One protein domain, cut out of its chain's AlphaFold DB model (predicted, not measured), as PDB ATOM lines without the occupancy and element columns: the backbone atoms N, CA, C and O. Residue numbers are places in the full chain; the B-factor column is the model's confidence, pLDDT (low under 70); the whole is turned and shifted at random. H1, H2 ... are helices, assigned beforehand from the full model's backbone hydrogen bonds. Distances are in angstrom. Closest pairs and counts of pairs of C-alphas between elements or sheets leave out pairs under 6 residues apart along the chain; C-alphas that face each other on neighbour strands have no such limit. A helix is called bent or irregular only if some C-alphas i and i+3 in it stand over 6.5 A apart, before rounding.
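AT A GLANCE: This is residues 2 to 83 of the 93 residues of the protein "Amidohydrolase" of Oscillospiraceae bacterium (UniProt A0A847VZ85). The model is a flat, open V: the long arm H2a makes one side, and H2b, followed through a short link by H3, makes the other, with the corner at residues 55 and 56. The little helix H1 lies in the opening of the V, and the long link after it crosses that opening with residues 10 to 17 to reach the start of H2a, where residues 18 to 29 fold back on themselves as a loop. The printed part has 82 residues with three named helices, in the order H1, H2, H3 along the chain, and no named strand; its class is all helix. It is only just loose, close to extended, with a radius of gyration of the C-alphas of 17.7 A, and it spans 45 by 43 by 12 A.

IN THESE COORDINATES: H2, residues 32 to 64, was assigned as one helix by its hydrogen bonds, but it is bent: C-alphas 54 and 57 are 8.7 A apart. Its arm H2a, residues 32 to 54, begins at C-alpha 32 at (219.821, 159.955, 208.125) and is 33.8 A long from first to last C-alpha. H2a is itself irregular, with C-alphas 50 and 53 8.6 A apart. The arm H2b, residues 57 to 64, is 10.6 A long. H3, residues 71 to 82, is 17.0 A long and ends at C-alpha 82 at (222.189, 199.847, 209.336). H1, residues 2 to 5, is 5.2 A long and begins at C-alpha 2 at (221.922, 185.855, 218.909).

HOW THE PARTS SIT: H2a and H2b touch only at the corner, H2a with residues 49 to 51 alone; their closest C-alphas, those of Leu 50 and Ala 58, are 4.9 A apart. Their lines are about perpendicular, at 76 degrees. H3 touches no helix and is apart from both H2a and H2b. H1 is apart from both arms too, and only just apart from H3, with 8.2 A between their closest C-alphas. In the link between H1 and H2a, residues 18 to 19 pair with residues 28 to 29, antiparallel. Every O i to N i+4 pair is within hydrogen-bond range in H2b and H3; in H2a 15 of 19 are, and H1 is too short for such a pair.

THE WHOLE: The two C-alphas farthest apart, those of Asn 53 and Ser 83, are 46.3 A apart. The printed part has no cut. The link from H1 to H2, residues 6 to 31, is long, and the link from H2 to H3, 6 residues, is short. The mean pLDDT of the printed part is 94.9, and residue 83 alone is under 70.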
ATOM      1  N   GLY A   2     221.708 184.767 217.932       85.44
ATOM      2  CA  GLY A   2     221.922 185.855 218.909       85.44
ATOM      3  C   GLY A   2     220.816 186.917 218.993       85.44
ATOM      4  O   GLY A   2     220.439 187.337 220.082       85.44
ATOM      5  N   ASP A   3     220.246 187.285 217.848       91.19
ATOM      6  CA  ASP A   3     219.165 188.266 217.741       91.19
ATOM      7  C   ASP A   3     217.914 187.882 218.540       91.19
ATOM      8  O   ASP A   3     217.458 188.635 219.396       91.19
ATOM      9  N   VAL A   4     217.385 186.676 218.325       90.69
ATOM     10  CA  VAL A   4     216.162 186.218 219.003       90.69
ATOM     11  C   VAL A   4     216.429 185.958 220.487       90.69
ATOM     12  O   VAL A   4     215.611 186.326 221.328       90.69
ATOM     13  N   SER A   5     217.604 185.411 220.826       94.38
ATOM     14  CA  SER A   5     217.996 185.177 222.223       94.38
ATOM     15  C   SER A   5     218.213 186.460 223.027       94.38
ATOM     16  O   SER A   5     218.346 186.394 224.242       94.38
ATOM     17  N   SER A   6     218.272 187.625 222.373       95.25
ATOM     18  CA  SER A   6     218.380 188.910 223.070       95.25
ATOM     19  C   SER A   6     217.046 189.392 223.656       95.25
ATOM     20  O   SER A   6     217.055 190.180 224.599       95.25
ATOM     21  N   ILE A   7     215.916 188.883 223.148       95.88
ATOM     22  CA  ILE A   7     214.558 189.317 223.523       95.88
ATOM     23  C   ILE A   7     213.678 188.185 224.079       95.88
ATOM     24  O   ILE A   7     212.691 188.458 224.757       95.88
ATOM     25  N   LEU A   8     214.011 186.916 223.817       94.62
ATOM     26  CA  LEU A   8     213.248 185.740 224.252       94.62
ATOM     27  C   LEU A   8     214.180 184.588 224.665       94.62
ATOM     28  O   LEU A   8     215.295 184.496 224.146       94.62
ATOM     29  N   PRO A   9     213.730 183.658 225.530       94.88
ATOM     30  CA  PRO A   9     214.473 182.429 225.777       94.88
ATOM     31  C   PRO A   9     214.517 181.585 224.495       94.88
ATOM     32  O   PRO A   9     213.481 181.258 223.916       94.88
ATOM     33  N   VAL A  10     215.721 181.216 224.057       93.81
ATOM     34  CA  VAL A  10     215.951 180.393 222.862       93.81
ATOM     35  C   VAL A  10     216.732 179.151 223.254       93.81
ATOM     36  O   VAL A  10     217.776 179.246 223.896       93.81
ATOM     37  N   LEU A  11     216.246 177.989 222.823       89.94
ATOM     38  CA  LEU A  11     217.006 176.749 222.870       89.94
ATOM     39  C   LEU A  11     217.689 176.543 221.519       89.94
ATOM     40  O   LEU A  11     217.018 176.394 220.499       89.94
ATOM     41  N   LEU A  12     219.019 176.521 221.528       87.94
ATOM     42  CA  LEU A  12     219.815 176.062 220.399       87.94
ATOM     43  C   LEU A  12     220.275 174.638 220.678       87.94
ATOM     44  O   LEU A  12     220.831 174.362 221.738       87.94
ATOM     45  N   PHE A  13     220.110 173.758 219.702       85.50
ATOM     46  CA  PHE A  13     220.784 172.474 219.689       85.50
ATOM     47  C   PHE A  13     221.307 172.196 218.290       85.50
ATOM     48  O   PHE A  13     220.790 172.718 217.303       85.50
ATOM     49  N   ASN A  14     222.340 171.371 218.232       86.38
ATOM     50  CA  ASN A  14     222.904 170.875 216.994       86.38
ATOM     51  C   ASN A  14     222.777 169.356 217.009       86.38
ATOM     52  O   ASN A  14     222.945 168.726 218.056       86.38
ATOM     53  N   THR A  15     222.482 168.780 215.854       88.81
ATOM     54  CA  THR A  15     222.485 167.334 215.637       88.81
ATOM     55  C   THR A  15     223.568 166.971 214.630       88.81
ATOM     56  O   THR A  15     224.040 167.825 213.879       88.81
ATOM     57  N   GLY A  16     224.014 165.717 214.681       93.94
ATOM     58  CA  GLY A  16     225.001 165.170 213.753       93.94
ATOM     59  C   GLY A  16     224.355 164.650 212.469       93.94
ATOM     60  O   GLY A  16     223.273 165.089 212.090       93.94
ATOM     61  N   GLY A  17     225.026 163.689 211.834       96.81
ATOM     62  CA  GLY A  17     224.561 163.042 210.604       96.81
ATOM     63  C   GLY A  17     225.008 163.728 209.318       96.81
ATOM     64  O   GLY A  17     224.458 163.448 208.257       96.81
ATOM     65  N   TYR A  18     226.005 164.608 209.411       96.56
ATOM     66  CA  TYR A  18     226.603 165.292 208.273       96.56
ATOM     67  C   TYR A  18     228.121 165.112 208.277       96.56
ATOM     68  O   TYR A  18     228.747 165.150 209.339       96.56
ATOM     69  N   GLU A  19     228.699 164.987 207.088       97.69
ATOM     70  CA  GLU A  19     230.141 164.969 206.835       97.69
ATOM     71  C   GLU A  19     230.512 166.027 205.792       97.69
ATOM     72  O   GLU A  19     229.687 166.411 204.962       97.69
ATOM     73  N   GLY A  20     231.761 166.498 205.838       96.94
ATOM     74  CA  GLY A  20     232.267 167.589 205.003       96.94
ATOM     75  C   GLY A  20     232.383 168.922 205.748       96.94
ATOM     76  O   GLY A  20     232.181 169.013 206.962       96.94
ATOM     77  N   THR A  21     232.755 169.973 205.022       96.69
ATOM     78  CA  THR A  21     232.988 171.308 205.584       96.69
ATOM     79  C   THR A  21     231.667 172.046 205.815       96.69
ATOM     80  O   THR A  21     230.843 172.162 204.911       96.69
ATOM     81  N   TYR A  22     231.462 172.628 207.002       90.38
ATOM     82  CA  TYR A  22     230.308 173.504 207.236       90.38
ATOM     83  C   TYR A  22     230.321 174.687 206.256       90.38
ATOM     84  O   TYR A  22     231.305 175.420 206.180       90.38
ATOM     85  N   HIS A  23     229.216 174.873 205.525       93.88
ATOM     86  CA  HIS A  23     229.080 175.817 204.400       93.88
ATOM     87  C   HIS A  23     229.919 175.489 203.146       93.88
ATOM     88  O   HIS A  23     230.001 176.318 202.240       93.88
ATOM     89  N   GLY A  24     230.519 174.300 203.073       96.69
ATOM     90  CA  GLY A  24     231.232 173.798 201.900       96.69
ATOM     91  C   GLY A  24     230.326 173.045 200.923       96.69
ATOM     92  O   GLY A  24     229.229 172.610 201.268       96.69
ATOM     93  N   ILE A  25     230.804 172.885 199.685       97.00
ATOM     94  CA  ILE A  25     230.124 172.102 198.636       97.00
ATOM     95  C   ILE A  25     230.176 170.587 198.901       97.00
ATOM     96  O   ILE A  25     229.402 169.828 198.331       97.00
ATOM     97  N   ASP A  26     231.096 170.152 199.759       97.75
ATOM     98  CA  ASP A  26     231.321 168.767 200.173       97.75
ATOM     99  C   ASP A  26     230.405 168.320 201.326       97.75
ATOM    100  O   ASP A  26     230.410 167.140 201.686       97.75
ATOM    101  N   LEU A  27     229.617 169.239 201.899       97.56
ATOM    102  CA  LEU A  27     228.687 168.922 202.974       97.56
ATOM    103  C   LEU A  27     227.563 168.019 202.461       97.56
ATOM    104  O   LEU A  27     226.780 168.406 201.592       97.56
ATOM    105  N   HIS A  28     227.440 166.838 203.050       97.19
ATOM    106  CA  HIS A  28     226.387 165.884 202.727       97.19
ATOM    107  C   HIS A  28     225.918 165.143 203.980       97.19
ATOM    108  O   HIS A  28     226.570 165.168 205.023       97.19
ATOM    109  N   VAL A  29     224.752 164.504 203.884       97.69
ATOM    110  CA  VAL A  29     224.213 163.661 204.956       97.69
ATOM    111  C   VAL A  29     224.919 162.312 204.927       97.69
ATOM    112  O   VAL A  29     224.917 161.649 203.892       97.69
ATOM    113  N   SER A  30     225.505 161.917 206.056       98.12
ATOM    114  CA  SER A  30     226.186 160.629 206.235       98.12
ATOM    115  C   SER A  30     225.397 159.645 207.106       98.12
ATOM    116  O   SER A  30     225.599 158.437 207.003       98.12
ATOM    117  N   ASP A  31     224.459 160.138 207.922       98.38
ATOM    118  CA  ASP A  31     223.560 159.326 208.751       98.38
ATOM    119  C   ASP A  31     222.186 160.007 208.843       98.38
ATOM    120  O   ASP A  31     222.023 161.040 209.494       98.38
ATOM    121  N   GLU A  32     221.185 159.421 208.182       97.56
ATOM    122  CA  GLU A  32     219.821 159.955 208.125       97.56
ATOM    123  C   GLU A  32     219.073 159.883 209.466       97.56
ATOM    124  O   GLU A  32     218.257 160.761 209.766       97.56
ATOM    125  N   GLU A  33     219.346 158.878 210.306       97.62
ATOM    126  CA  GLU A  33     218.715 158.780 211.629       97.62
ATOM    127  C   GLU A  33     219.212 159.936 212.503       97.62
ATOM    128  O   GLU A  33     218.408 160.619 213.144       97.62
ATOM    129  N   ALA A  34     220.519 160.208 212.484       96.81
ATOM    130  CA  ALA A  34     221.113 161.322 213.215       96.81
ATOM    131  C   ALA A  34     220.738 162.696 212.628       96.81
ATOM    132  O   ALA A  34     220.499 163.632 213.397       96.81
ATOM    133  N   ALA A  35     220.657 162.817 211.297       96.62
ATOM    134  CA  ALA A  35     220.362 164.076 210.610       96.62
ATOM    135  C   ALA A  35     218.884 164.480 210.694       96.62
ATOM    136  O   ALA A  35     218.580 165.673 210.749       96.62
ATOM    137  N   TYR A  36     217.955 163.516 210.719       96.25
ATOM    138  CA  TYR A  36     216.521 163.800 210.586       96.25
ATOM    139  C   TYR A  36     215.685 163.288 211.755       96.25
ATOM    140  O   TYR A  36     214.918 164.041 212.364       96.25
ATOM    141  N   ILE A  37     215.815 162.004 212.081       97.81
ATOM    142  CA  ILE A  37     214.886 161.342 212.999       97.81
ATOM    143  C   ILE A  37     215.177 161.735 214.447       97.81
ATOM    144  O   ILE A  37     214.262 162.069 215.206       97.81
ATOM    145  N   LEU A  38     216.449 161.748 214.837       97.00
ATOM    146  CA  LEU A  38     216.881 162.184 216.156       97.00
ATOM    147  C   LEU A  38     216.502 163.651 216.442       97.00
ATOM    148  O   LEU A  38     215.865 163.883 217.474       97.00
ATOM    149  N   PRO A  39     216.787 164.639 215.566       96.62
ATOM    150  CA  PRO A  39     216.327 166.011 215.780       96.62
ATOM    151  C   PRO A  39     214.804 166.117 215.885       96.62
ATOM    152  O   PRO A  39     214.312 166.832 216.759       96.62
ATOM    153  N   ALA A  40     214.040 165.368 215.081       97.12
ATOM    154  CA  ALA A  40     212.580 165.348 215.190       97.12
ATOM    155  C   ALA A  40     212.109 164.844 216.569       97.12
ATOM    156  O   ALA A  40     211.255 165.469 217.203       97.12
ATOM    157  N   LYS A  41     212.709 163.758 217.076       97.44
ATOM    158  CA  LYS A  41     212.441 163.231 218.425       97.44
ATOM    159  C   LYS A  41     212.795 164.259 219.506       97.44
ATOM    160  O   LYS A  41     212.000 164.471 220.422       97.44
ATOM    161  N   ILE A  42     213.943 164.930 219.387       96.81
ATOM    162  CA  ILE A  42     214.382 165.977 220.325       96.81
ATOM    163  C   ILE A  42     213.385 167.138 220.344       96.81
ATOM    164  O   ILE A  42     212.946 167.535 221.425       96.81
ATOM    165  N   PHE A  43     212.972 167.652 219.180       96.06
ATOM    166  CA  PHE A  43     211.975 168.722 219.095       96.06
ATOM    167  C   PHE A  43     210.641 168.306 219.724       96.06
ATOM    168  O   PHE A  43     210.101 169.045 220.550       96.06
ATOM    169  N   ALA A  44     210.132 167.116 219.388       98.12
ATOM    170  CA  ALA A  44     208.855 166.624 219.902       98.12
ATOM    171  C   ALA A  44     208.870 166.469 221.431       98.12
ATOM    172  O   ALA A  44     207.970 166.954 222.122       98.12
ATOM    173  N   LEU A  45     209.919 165.849 221.981       98.00
ATOM    174  CA  LEU A  45     210.070 165.660 223.425       98.00
ATOM    175  C   LEU A  45     210.307 166.981 224.161       98.00
ATOM    176  O   LEU A  45     209.800 167.166 225.268       98.00
ATOM    177  N   THR A  46     211.044 167.913 223.557       97.19
ATOM    178  CA  THR A  46     211.260 169.251 224.121       97.19
ATOM    179  C   THR A  46     209.942 170.014 224.205       97.19
ATOM    180  O   THR A  46     209.584 170.501 225.277       97.19
ATOM    181  N   ALA A  47     209.178 170.061 223.110       97.56
ATOM    182  CA  ALA A  47     207.872 170.708 223.080       97.56
ATOM    183  C   ALA A  47     206.913 170.082 224.102       97.56
ATOM    184  O   ALA A  47     206.292 170.803 224.884       97.56
ATOM    185  N   TYR A  48     206.847 168.747 224.161       98.56
ATOM    186  CA  TYR A  48     206.038 168.037 225.149       98.56
ATOM    187  C   TYR A  48     206.411 168.430 226.583       98.56
ATOM    188  O   TYR A  48     205.539 168.794 227.368       98.56
ATOM    189  N   ASN A  49     207.698 168.398 226.938       98.12
ATOM    190  CA  ASN A  49     208.131 168.706 228.301       98.12
ATOM    191  C   ASN A  49     207.909 170.171 228.693       98.12
ATOM    192  O   ASN A  49     207.610 170.433 229.855       98.12
ATOM    193  N   LEU A  50     208.007 171.102 227.741       97.94
ATOM    194  CA  LEU A  50     207.730 172.518 227.976       97.94
ATOM    195  C   LEU A  50     206.231 172.810 228.132       97.94
ATOM    196  O   LEU A  50     205.860 173.657 228.945       97.94
ATOM    197  N   LEU A  51     205.378 172.128 227.357       98.38
ATOM    198  CA  LEU A  51     203.951 172.450 227.233       98.38
ATOM    199  C   LEU A  51     203.024 171.568 228.079       98.38
ATOM    200  O   LEU A  51     201.894 171.977 228.363       98.38
ATOM    201  N   LYS A  52     203.474 170.390 228.526       98.38
ATOM    202  CA  LYS A  52     202.697 169.542 229.444       98.38
ATOM    203  C   LYS A  52     202.367 170.289 230.741       98.38
ATOM    204  O   LYS A  52     203.019 171.269 231.104       98.38
ATOM    205  N   ASN A  53     201.353 169.809 231.460       98.44
ATOM    206  CA  ASN A  53     200.917 170.391 232.735       98.44
ATOM    207  C   ASN A  53     200.608 171.895 232.619       98.44
ATOM    208  O   ASN A  53     201.100 172.707 233.403       98.44
ATOM    209  N   ASN A  54     199.819 172.273 231.605       98.19
ATOM    210  CA  ASN A  54     199.454 173.665 231.321       98.19
ATOM    211  C   ASN A  54     200.681 174.590 231.161       98.19
ATOM    212  O   ASN A  54     200.710 175.716 231.676       98.19
ATOM    213  N   ALA A  55     201.700 174.086 230.458       98.38
ATOM    214  CA  ALA A  55     202.949 174.772 230.152       98.38
ATOM    215  C   ALA A  55     203.706 175.300 231.383       98.38
ATOM    216  O   ALA A  55     204.305 176.376 231.335       98.38
ATOM    217  N   SER A  56     203.648 174.576 232.508       98.44
ATOM    218  CA  SER A  56     204.262 175.009 233.771       98.44
ATOM    219  C   SER A  56     205.758 175.314 233.614       98.44
ATOM    220  O   SER A  56     206.207 176.388 234.023       98.44
ATOM    221  N   GLU A  57     206.505 174.441 232.932       98.06
ATOM    222  CA  GLU A  57     207.942 174.638 232.706       98.06
ATOM    223  C   GLU A  57     208.230 175.780 231.725       98.06
ATOM    224  O   GLU A  57     209.110 176.596 231.990       98.06
ATOM    225  N   ALA A  58     207.461 175.918 230.638       97.88
ATOM    226  CA  ALA A  58     207.627 177.053 229.726       97.88
ATOM    227  C   ALA A  58     207.352 178.397 230.420       97.88
ATOM    228  O   ALA A  58     208.119 179.345 230.262       97.88
ATOM    229  N   LYS A  59     206.295 178.481 231.238       98.12
ATOM    230  CA  LYS A  59     205.972 179.685 232.021       98.12
ATOM    231  C   LYS A  59     207.083 180.011 233.014       98.12
ATOM    232  O   LYS A  59     207.492 181.163 233.115       98.12
ATOM    233  N   LYS A  60     207.610 179.001 233.713       97.81
ATOM    234  CA  LYS A  60     208.756 179.159 234.616       97.81
ATOM    235  C   LYS A  60     209.999 179.653 233.871       97.81
ATOM    236  O   LYS A  60     210.674 180.546 234.374       97.81
ATOM    237  N   LEU A  61     210.296 179.102 232.695       97.06
ATOM    238  CA  LEU A  61     211.421 179.529 231.861       97.06
ATOM    239  C   LEU A  61     211.279 181.000 231.452       97.06
ATOM    240  O   LEU A  61     212.207 181.775 231.653       97.06
ATOM    241  N   ILE A  62     210.110 181.388 230.935       96.25
ATOM    242  CA  ILE A  62     209.823 182.764 230.503       96.25
ATOM    243  C   ILE A  62     209.924 183.737 231.682       96.25
ATOM    244  O   ILE A  62     210.596 184.755 231.566       96.25
ATOM    245  N   ASN A  63     209.328 183.408 232.832       96.94
ATOM    246  CA  ASN A  63     209.324 184.286 234.006       96.94
ATOM    247  C   ASN A  63     210.720 184.509 234.609       96.94
ATOM    248  O   ASN A  63     210.943 185.518 235.271       96.94
ATOM    249  N   ASN A  64     211.648 183.567 234.413       96.75
ATOM    250  CA  ASN A  64     213.018 183.663 234.924       96.75
ATOM    251  C   ASN A  64     214.023 184.169 233.880       96.75
ATOM    252  O   ASN A  64     215.175 184.444 234.222       96.75
ATOM    253  N   PHE A  65     213.619 184.276 232.614       96.75
ATOM    254  CA  PHE A  65     214.475 184.790 231.560       96.75
ATOM    255  C   PHE A  65     214.640 186.307 231.704       96.75
ATOM    256  O   PHE A  65     213.667 187.045 231.835       96.75
ATOM    257  N   LYS A  66     215.891 186.773 231.662       96.62
ATOM    258  CA  LYS A  66     216.227 188.198 231.681       96.62
ATOM    259  C   LYS A  66     216.648 188.613 230.270       96.62
ATOM    260  O   LYS A  66     217.773 188.288 229.885       96.62
ATOM    261  N   PRO A  67     215.772 189.271 229.492       96.06
ATOM    262  CA  PRO A  67     216.126 189.719 228.153       96.06
ATOM    263  C   PRO A  67     217.231 190.779 228.211       96.06
ATOM    264  O   PRO A  67     217.282 191.584 229.141       96.06
ATOM    265  N   LEU A  68     218.104 190.778 227.200       96.62
ATOM    266  CA  LEU A  68     219.103 191.832 227.005       96.62
ATOM    267  C   LEU A  68     218.440 193.127 226.525       96.62
ATOM    268  O   LEU A  68     218.893 194.212 226.873       96.62
ATOM    269  N   PHE A  69     217.372 192.995 225.737       96.38
ATOM    270  CA  PHE A  69     216.605 194.106 225.202       96.38
ATOM    271  C   PHE A  69     215.105 193.862 225.357       96.38
ATOM    272  O   PHE A  69     214.612 192.744 225.207       96.38
ATOM    273  N   THR A  70     214.351 194.937 225.535       96.19
ATOM    274  CA  THR A  70     212.961 194.986 225.074       96.19
ATOM    275  C   THR A  70     212.905 194.898 223.544       96.19
ATOM    276  O   THR A  70     213.903 195.073 222.836       96.19
ATOM    277  N   LYS A  71     211.717 194.646 222.991       94.12
ATOM    278  CA  LYS A  71     211.530 194.603 221.536       94.12
ATOM    279  C   LYS A  71     211.913 195.939 220.885       94.12
ATOM    280  O   LYS A  71     212.560 195.952 219.839       94.12
ATOM    281  N   GLU A  72     211.527 197.049 221.504       96.38
ATOM    282  CA  GLU A  72     211.746 198.411 221.016       96.38
ATOM    283  C   GLU A  72     213.233 198.788 221.042       96.38
ATOM    284  O   GLU A  72     213.751 199.341 220.066       96.38
ATOM    285  N   GLU A  73     213.941 198.439 222.120       96.12
ATOM    286  CA  GLU A  73     215.392 198.631 222.233       96.12
ATOM    287  C   GLU A  73     216.145 197.812 221.187       96.12
ATOM    288  O   GLU A  73     217.033 198.340 220.519       96.12
ATOM    289  N   TYR A  74     215.752 196.551 220.981       95.25
ATOM    290  CA  TYR A  74     216.363 195.693 219.970       95.25
ATOM    291  C   TYR A  74     216.193 196.262 218.552       95.25
ATOM    292  O   TYR A  74     217.160 196.325 217.790       95.25
ATOM    293  N   ILE A  75     214.987 196.718 218.193       93.81
ATOM    294  CA  ILE A  75     214.722 197.337 216.882       93.81
ATOM    295  C   ILE A  75     215.558 198.610 216.712       93.81
ATOM    296  O   ILE A  75     216.192 198.800 215.673       93.81
ATOM    297  N   SER A  76     215.604 199.458 217.741       94.56
ATOM    298  CA  SER A  76     216.389 200.698 217.723       94.56
ATOM    299  C   SER A  76     217.884 200.412 217.561       94.56
ATOM    300  O   SER A  76     218.551 201.026 216.725       94.56
ATOM    301  N   TYR A  77     218.400 199.423 218.297       93.12
ATOM    302  CA  TYR A  77     219.772 198.945 218.171       93.12
ATOM    303  C   TYR A  77     220.060 198.457 216.747       93.12
ATOM    304  O   TYR A  77     221.017 198.920 216.127       93.12
ATOM    305  N   LYS A  78     219.205 197.605 216.167       91.88
ATOM    306  CA  LYS A  78     219.370 197.138 214.783       91.88
ATOM    307  C   LYS A  78     219.369 198.280 213.771       91.88
ATOM    308  O   LYS A  78     220.259 198.323 212.929       91.88
ATOM    309  N   HIS A  79     218.436 199.225 213.862       92.00
ATOM    310  CA  HIS A  79     218.409 200.384 212.965       92.00
ATOM    311  C   HIS A  79     219.683 201.231 213.062       92.00
ATOM    312  O   HIS A  79     220.186 201.686 212.034       92.00
ATOM    313  N   SER A  80     220.251 201.386 214.263       91.06
ATOM    314  CA  SER A  80     221.519 202.105 214.434       91.06
ATOM    315  C   SER A  80     222.673 201.453 213.659       91.06
ATOM    316  O   SER A  80     223.468 202.167 213.048       91.06
ATOM    317  N   LEU A  81     222.713 200.114 213.582       87.69
ATOM    318  CA  LEU A  81     223.738 199.366 212.844       87.69
ATOM    319  C   LEU A  81     223.632 199.531 211.320       87.69
ATOM    320  O   LEU A  81     224.648 199.481 210.632       87.69
ATOM    321  N   PHE A  82     222.425 199.737 210.784       77.31
ATOM    322  CA  PHE A  82     222.189 199.847 209.336       77.31
ATOM    323  C   PHE A  82     222.317 201.273 208.781       77.31
ATOM    324  O   PHE A  82     222.216 201.484 207.573       77.31
ATOM    325  N   SER A  83     222.606 202.263 209.625       64.62
ATOM    326  CA  SER A  83     222.842 203.637 209.179       64.62
ATOM    327  C   SER A  83     224.339 203.913 208.997       64.62
ATOM    328  O   SER A  83     224.993 204.337 209.945       64.62
TER     329      SER A  83